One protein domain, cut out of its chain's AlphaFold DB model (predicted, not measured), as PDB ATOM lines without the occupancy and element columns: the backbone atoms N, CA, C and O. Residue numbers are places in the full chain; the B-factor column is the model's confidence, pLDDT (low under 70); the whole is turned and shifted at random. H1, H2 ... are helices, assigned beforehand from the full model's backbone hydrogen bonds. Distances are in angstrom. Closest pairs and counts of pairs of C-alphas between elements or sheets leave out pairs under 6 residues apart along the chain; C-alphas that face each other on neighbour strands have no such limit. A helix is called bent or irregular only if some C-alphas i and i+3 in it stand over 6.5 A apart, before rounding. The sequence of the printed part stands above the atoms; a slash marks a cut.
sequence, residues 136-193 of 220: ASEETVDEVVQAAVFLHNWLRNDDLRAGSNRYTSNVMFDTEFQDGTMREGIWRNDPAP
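What this domain is: This is residues 136 to 193 of the 220 residues of an uncharacterized protein of Apolygus lucorum (UniProt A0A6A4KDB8). The model is one long helix, H1, reaching away from a loosely wound end piece, with no packed core. Beyond H1 an irregular link winds on to a narrow loop, paired at residues 175 to 176 with 182 to 183, then to the tiny helix H2 and a tail that points away from the loop's tip, like a slanted crossbar at the far end of a rod. The printed part has 58 residues with two named helices, H1 then H2, and no named strand; the class is all helix, though under half of the residues, 28 of 58, are in named elements. It is extended, with a radius of gyration of the C-alphas of 19.9 A, and flat, spanning 58 by 33 by 17 A.

How they stand to each other: H1, residues 138 to 161, stands free over residues 138 to 143, 145 to 155 and 158 to 161. It is irregular, only just: C-alphas 139 and 142 are 6.6 A apart. In its backbone 18 of 20 O i to N i+4 pairs are within hydrogen-bond range. H2, residues 186 to 189, is apart from H1 and too short for such a pair; its one O i to N i+3 pair is within range. Between them, residues 175 to 176 pair with residues 182 to 183, antiparallel.

Where its parts are: H1 runs 35.0 A from C-alpha 138 at (109.678, 99.777, 120.123) to C-alpha 161 at (91.025, 118.854, 142.812). H2 spans 5.2 A and ends at C-alpha 189, (83.210, 103.420, 165.136).

The domain as a whole: The two C-alphas farthest apart, those of Ser 137 and Asp 179, are 60.3 A apart. The link from H1 to H2, 24 residues, is long. The printed part has no cut. Its mean pLDDT is 83.6, and residues 163 to 168 are under 70.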
ATOM      1  N   ALA A 136     102.151  97.184 119.593       82.12
ATOM      2  CA  ALA A 136     103.174  98.161 119.938       82.12
ATOM      3  C   ALA A 136     104.506  97.767 119.279       82.12
ATOM      4  O   ALA A 136     104.927  96.614 119.366       82.12
ATOM      5  N   SER A 137     105.137  98.723 118.603       89.44
ATOM      6  CA  SER A 137     106.540  98.678 118.176       89.44
ATOM      7  C   SER A 137     107.417  99.372 119.217       89.44
ATOM      8  O   SER A 137     106.910 100.187 119.981       89.44
ATOM      9  N   GLU A 138     108.723  99.111 119.222       89.44
ATOM     10  CA  GLU A 138     109.678  99.777 120.123       89.44
ATOM     11  C   GLU A 138     109.531 101.310 120.099       89.44
ATOM     12  O   GLU A 138     109.390 101.933 121.145       89.44
ATOM     13  N   GLU A 139     109.380 101.892 118.906       85.81
ATOM     14  CA  GLU A 139     109.158 103.334 118.715       85.81
ATOM     15  C   GLU A 139     107.850 103.857 119.340       85.81
ATOM     16  O   GLU A 139     107.758 105.028 119.695       85.81
ATOM     17  N   THR A 140     106.819 103.013 119.476       85.75
ATOM     18  CA  THR A 140     105.487 103.422 119.966       85.75
ATOM     19  C   THR A 140     105.221 103.026 121.416       85.75
ATOM     20  O   THR A 140     104.282 103.542 122.027       85.75
ATOM     21  N   VAL A 141     106.031 102.135 122.000       90.12
ATOM     22  CA  VAL A 141     105.891 101.724 123.406       90.12
ATOM     23  C   VAL A 141     106.079 102.923 124.331       90.12
ATOM     24  O   VAL A 141     105.256 103.122 125.228       90.12
ATOM     25  N   ASP A 142     107.085 103.759 124.078       91.06
ATOM     26  CA  ASP A 142     107.360 104.935 124.905       91.06
ATOM     27  C   ASP A 142     106.213 105.944 124.861       91.06
ATOM     28  O   ASP A 142     105.783 106.436 125.905       91.06
ATOM     29  N   GLU A 143     105.639 106.193 123.680       89.00
ATOM     30  CA  GLU A 143     104.474 107.070 123.532       89.00
ATOM     31  C   GLU A 143     103.262 106.538 124.310       89.00
ATOM     32  O   GLU A 143     102.570 107.294 124.999       89.00
ATOM     33  N   VAL A 144     103.015 105.224 124.250       87.88
ATOM     34  CA  VAL A 144     101.907 104.580 124.970       87.88
ATOM     35  C   VAL A 144     102.117 104.654 126.483       87.88
ATOM     36  O   VAL A 144     101.172 104.964 127.218       87.88
ATOM     37  N   VAL A 145     103.337 104.409 126.964       89.88
ATOM     38  CA  VAL A 145     103.679 104.509 128.391       89.88
ATOM     39  C   VAL A 145     103.536 105.950 128.869       89.88
ATOM     40  O   VAL A 145     102.878 106.191 129.884       89.88
ATOM     41  N   GLN A 146     104.069 106.920 128.123       90.50
ATOM     42  CA  GLN A 146     103.928 108.340 128.443       90.50
ATOM     43  C   GLN A 146     102.453 108.745 128.493       90.50
ATOM     44  O   GLN A 146     102.017 109.329 129.486       90.50
ATOM     45  N   ALA A 147     101.650 108.371 127.493       88.12
ATOM     46  CA  ALA A 147     100.217 108.650 127.471       88.12
ATOM     47  C   ALA A 147      99.485 108.037 128.678       88.12
ATOM     48  O   ALA A 147      98.626 108.687 129.280       88.12
ATOM     49  N   ALA A 148      99.844 106.813 129.082       88.69
ATOM     50  CA  ALA A 148      99.281 106.163 130.262       88.69
ATOM     51  C   ALA A 148      99.654 106.894 131.565       88.69
ATOM     52  O   ALA A 148      98.789 107.091 132.424       88.69
ATOM     53  N   VAL A 149     100.908 107.339 131.703       91.62
ATOM     54  CA  VAL A 149     101.379 108.122 132.858       91.62
ATOM     55  C   VAL A 149     100.686 109.485 132.911       91.62
ATOM     56  O   VAL A 149     100.185 109.873 133.968       91.62
ATOM     57  N   PHE A 150     100.583 110.192 131.782       93.00
ATOM     58  CA  PHE A 150      99.856 111.460 131.695       93.00
ATOM     59  C   PHE A 150      98.384 111.292 132.073       93.00
ATOM     60  O   PHE A 150      97.872 112.071 132.879       93.00
ATOM     61  N   LEU A 151      97.716 110.254 131.565       90.69
ATOM     62  CA  LEU A 151      96.326 109.959 131.908       90.69
ATOM     63  C   LEU A 151      96.164 109.634 133.397       90.69
ATOM     64  O   LEU A 151      95.239 110.140 134.033       90.69
ATOM     65  N   HIS A 152      97.063 108.829 133.970       83.06
ATOM     66  CA  HIS A 152      97.063 108.527 135.401       83.06
ATOM     67  C   HIS A 152      97.205 109.800 136.240       83.06
ATOM     68  O   HIS A 152      96.420 110.027 137.160       83.06
ATOM     69  N   ASN A 153      98.175 110.649 135.897       86.50
ATOM     70  CA  ASN A 153      98.432 111.898 136.605       86.50
ATOM     71  C   ASN A 153      97.261 112.871 136.476       86.50
ATOM     72  O   ASN A 153      96.895 113.516 137.455       86.50
ATOM     73  N   TRP A 154      96.642 112.957 135.298       89.88
ATOM     74  CA  TRP A 154      95.465 113.789 135.084       89.88
ATOM     75  C   TRP A 154      94.274 113.310 135.914       89.88
ATOM     76  O   TRP A 154      93.715 114.106 136.661       89.88
ATOM     77  N   LEU A 155      93.942 112.013 135.860       82.56
ATOM     78  CA  LEU A 155      92.855 111.431 136.656       82.56
ATOM     79  C   LEU A 155      93.096 111.626 138.152       82.56
ATOM     80  O   LEU A 155      92.192 112.025 138.878       82.56
ATOM     81  N   ARG A 156      94.333 111.410 138.608       82.50
ATOM     82  CA  ARG A 156      94.721 111.643 139.999       82.50
ATOM     83  C   ARG A 156      94.575 113.114 140.383       82.50
ATOM     84  O   ARG A 156      94.083 113.407 141.465       82.50
ATOM     85  N   ASN A 157      94.993 114.040 139.527       78.25
ATOM     86  CA  ASN A 157      94.869 115.470 139.797       78.25
ATOM     87  C   ASN A 157      93.411 115.933 139.799       78.25
ATOM     88  O   ASN A 157      93.056 116.753 140.639       78.25
ATOM     89  N   ASP A 158      92.574 115.414 138.903       77.94
ATOM     90  CA  ASP A 158      91.134 115.685 138.879       77.94
ATOM     91  C   ASP A 158      90.463 115.181 140.165       77.94
ATOM     92  O   ASP A 158      89.785 115.934 140.860       77.94
ATOM     93  N   ASP A 159      90.785 113.953 140.571       73.19
ATOM     94  CA  ASP A 159      90.349 113.337 141.825       73.19
ATOM     95  C   ASP A 159      90.752 114.148 143.070       73.19
ATOM     96  O   ASP A 159      89.963 114.302 144.013       73.19
ATOM     97  N   LEU A 160      91.981 114.675 143.072       70.94
ATOM     98  CA  LEU A 160      92.511 115.524 144.139       70.94
ATOM     99  C   LEU A 160      91.853 116.912 144.143       70.94
ATOM    100  O   LEU A 160      91.501 117.407 145.215       70.94
ATOM    101  N   ARG A 161      91.654 117.529 142.970       74.31
ATOM    102  CA  ARG A 161      91.025 118.854 142.812       74.31
ATOM    103  C   ARG A 161      89.545 118.835 143.164       74.31
ATOM    104  O   ARG A 161      89.070 119.748 143.830       74.31
ATOM    105  N   ALA A 162      88.834 117.781 142.781       70.75
ATOM    106  CA  ALA A 162      87.429 117.594 143.115       70.75
ATOM    107  C   ALA A 162      87.205 117.336 144.617       70.75
ATOM    108  O   ALA A 162      86.058 117.254 145.054       70.75
ATOM    109  N   GLY A 163      88.270 117.114 145.404       64.25
ATOM    110  CA  GLY A 163      88.194 116.771 146.830       64.25
ATOM    111  C   GLY A 163      87.434 115.469 147.124       64.25
ATOM    112  O   GLY A 163      87.236 115.114 148.284       64.25
ATOM    113  N   SER A 164      87.000 114.753 146.081       62.16
ATOM    114  CA  SER A 164      86.009 113.677 146.157       62.16
ATOM    115  C   SER A 164      86.630 112.285 146.297       62.16
ATOM    116  O   SER A 164      85.916 111.320 146.603       62.16
ATOM    117  N   ASN A 165      87.952 112.193 146.094       56.47
ATOM    118  CA  ASN A 165      88.731 110.962 146.183       56.47
ATOM    119  C   ASN A 165      89.886 111.074 147.192       56.47
ATOM    120  O   ASN A 165      90.994 110.584 146.975       56.47
ATOM    121  N   ARG A 166      89.634 111.705 148.346       61.12
ATOM    122  CA  ARG A 166      90.451 111.398 149.521       61.12
ATOM    123  C   ARG A 166      90.116 109.962 149.914       61.12
ATOM    124  O   ARG A 166      89.019 109.699 150.397       61.12
ATOM    125  N   TYR A 167      91.051 109.036 149.689       61.72
ATOM    126  CA  TYR A 167      90.947 107.640 150.148       61.72
ATOM    127  C   TYR A 167      90.554 107.538 151.626       61.72
ATOM    128  O   TYR A 167      89.975 106.545 152.056       61.72
ATOM    129  N   THR A 168      90.846 108.590 152.381       64.00
ATOM    130  CA  THR A 168      90.575 108.741 153.797       64.00
ATOM    131  C   THR A 168      89.929 110.106 154.010       64.00
ATOM    132  O   THR A 168      90.529 111.134 153.694       64.00
ATOM    133  N   SER A 169      88.698 110.144 154.518       76.50
ATOM    134  CA  SER A 169      88.090 111.414 154.922       76.50
ATOM    135  C   SER A 169      88.916 112.051 156.047       76.50
ATOM    136  O   SER A 169      89.597 111.355 156.796       76.50
ATOM    137  N   ASN A 170      88.840 113.374 156.209       75.44
ATOM    138  CA  ASN A 170      89.548 114.075 157.296       75.44
ATOM    139  C   ASN A 170      89.071 113.669 158.698       75.44
ATOM    140  O   ASN A 170      89.682 114.047 159.684       75.44
ATOM    141  N   VAL A 171      87.965 112.936 158.779       85.38
ATOM    142  CA  VAL A 171      87.425 112.373 160.017       85.38
ATOM    143  C   VAL A 171      87.801 110.905 160.195       85.38
ATOM    144  O   VAL A 171      87.467 110.339 161.224       85.38
ATOM    145  N   MET A 172      88.481 110.275 159.227       86.31
ATOM    146  CA  MET A 172      88.836 108.853 159.280       86.31
ATOM    147  C   MET A 172      89.817 108.532 160.403       86.31
ATOM    148  O   MET A 172      89.677 107.480 161.006       86.31
ATOM    149  N   PHE A 173      90.771 109.416 160.692       88.88
ATOM    150  CA  PHE A 173      91.824 109.195 161.686       88.88
ATOM    151  C   PHE A 173      91.701 110.146 162.867       88.88
ATOM    152  O   PHE A 173      91.046 111.188 162.776       88.88
ATOM    153  N   ASP A 174      92.374 109.783 163.957       93.12
ATOM    154  CA  ASP A 174      92.495 110.652 165.117       93.12
ATOM    155  C   ASP A 174      93.231 111.935 164.700       93.12
ATOM    156  O   ASP A 174      94.247 111.887 164.003       93.12
ATOM    157  N   THR A 175      92.683 113.090 165.068       92.25
ATOM    158  CA  THR A 175      93.253 114.399 164.739       92.25
ATOM    159  C   THR A 175      93.543 115.151 166.025       92.25
ATOM    160  O   THR A 175      92.642 115.357 166.836       92.25
ATOM    161  N   GLU A 176      94.791 115.565 166.205       96.00
ATOM    162  CA  GLU A 176      95.212 116.409 167.320       96.00
ATOM    163  C   GLU A 176      95.018 117.890 166.959       96.00
ATOM    164  O   GLU A 176      95.408 118.338 165.876       96.00
ATOM    165  N   PHE A 177      94.373 118.646 167.844       92.88
ATOM    166  CA  PHE A 177      94.180 120.086 167.710       92.88
ATOM    167  C   PHE A 177      95.308 120.874 168.378       92.88
ATOM    168  O   PHE A 177      96.056 120.364 169.206       92.88
ATOM    169  N   GLN A 178      95.419 122.161 168.036       94.69
ATOM    170  CA  GLN A 178      96.441 123.053 168.603       94.69
ATOM    171  C   GLN A 178      96.307 123.258 170.120       94.69
ATOM    172  O   GLN A 178      97.274 123.643 170.767       94.69
ATOM    173  N   ASP A 179      95.127 123.011 170.683       95.75
ATOM    174  CA  ASP A 179      94.859 123.057 172.123       95.75
ATOM    175  C   ASP A 179      95.262 121.759 172.853       95.75
ATOM    176  O   ASP A 179      95.035 121.635 174.055       95.75
ATOM    177  N   GLY A 180      95.852 120.791 172.141       93.88
ATOM    178  CA  GLY A 180      96.229 119.483 172.675       93.88
ATOM    179  C   GLY A 180      95.047 118.526 172.850       93.88
ATOM    180  O   GLY A 180      95.217 117.435 173.392       93.88
ATOM    181  N   THR A 181      93.842 118.902 172.410       94.62
ATOM    182  CA  THR A 181      92.698 117.988 172.422       94.62
ATOM    183  C   THR A 181      92.766 117.031 171.234       94.62
ATOM    184  O   THR A 181      93.112 117.404 170.112       94.62
ATOM    185  N   MET A 182      92.434 115.761 171.476       94.19
ATOM    186  CA  MET A 182      92.388 114.733 170.439       94.19
ATOM    187  C   MET A 182      90.936 114.506 170.008       94.19
ATOM    188  O   MET A 182      90.071 114.217 170.834       94.19
ATOM    189  N   ARG A 183      90.658 114.606 168.706       93.44
ATOM    190  CA  ARG A 183      89.403 114.138 168.107       93.44
ATOM    191  C   ARG A 183      89.591 112.726 167.597       93.44
ATOM    192  O   ARG A 183      90.369 112.515 166.674       93.44
ATOM    193  N   GLU A 184      88.835 111.794 168.154       94.25
ATOM    194  CA  GLU A 184      88.800 110.409 167.692       94.25
ATOM    195  C   GLU A 184      88.273 110.304 166.255       94.25
ATOM    196  O   GLU A 184      87.279 110.936 165.883       94.25
ATOM    197  N   GLY A 185      88.954 109.506 165.435       92.56
ATOM    198  CA  GLY A 185      88.543 109.235 164.066       92.56
ATOM    199  C   GLY A 185      87.425 108.194 163.985       92.56
ATOM    200  O   GLY A 185      87.301 107.304 164.827       92.56
ATOM    201  N   ILE A 186      86.634 108.251 162.911       91.00
ATOM    202  CA  ILE A 186      85.490 107.354 162.683       91.00
ATOM    203  C   ILE A 186      85.883 105.884 162.499       91.00
ATOM    204  O   ILE A 186      85.015 105.028 162.619       91.00
ATOM    205  N   TRP A 187      87.162 105.572 162.265       87.75
ATOM    206  CA  TRP A 187      87.670 104.196 162.227       87.75
ATOM    207  C   TRP A 187      87.437 103.428 163.540       87.75
ATOM    208  O   TRP A 187      87.336 102.205 163.534       87.75
ATOM    209  N   ARG A 188      87.297 104.137 164.670       83.62
ATOM    210  CA  ARG A 188      86.949 103.553 165.978       83.62
ATOM    211  C   ARG A 188      85.477 103.160 166.084       83.62
ATOM    212  O   ARG A 188      85.127 102.330 166.917       83.62
ATOM    213  N   ASN A 189      84.632 103.734 165.229       85.62
ATOM    214  CA  ASN A 189      83.210 103.420 165.136       85.62
ATOM    215  C   ASN A 189      82.926 102.296 164.136       85.62
ATOM    216  O   ASN A 189      81.755 102.054 163.832       85.62
ATOM    217  N   ASP A 190      83.959 101.625 163.609       78.19
ATOM    218  CA  ASP A 190      83.748 100.441 162.792       78.19
ATOM    219  C   ASP A 190      82.954  99.429 163.633       78.19
ATOM    220  O   ASP A 190      83.421  99.008 164.699       78.19
ATOM    221  N   PRO A 191      81.723  99.067 163.214       78.50
ATOM    222  CA  PRO A 191      80.922  98.120 163.964       78.50
ATOM    223  C   PRO A 191      81.741  96.846 164.104       78.50
ATOM    224  O   PRO A 191      82.327  96.379 163.120       78.50
ATOM    225  N   ALA A 192      81.789  96.301 165.326       73.12
ATOM    226  CA  ALA A 192      82.479  95.047 165.597       73.12
ATOM    227  C   ALA A 192      82.143  94.059 164.470       73.12
ATOM    228  O   ALA A 192      80.959  93.918 164.139       73.12
ATOM    229  N   PRO A 193      83.149  93.448 163.818       70.25
ATOM    230  CA  PRO A 193      82.932  92.703 162.592       70.25
ATOM    231  C   PRO A 193      81.911  91.598 162.853       70.25
ATOM    232  O   PRO A 193      82.218  90.576 163.462       70.25
TER     233      PRO A 193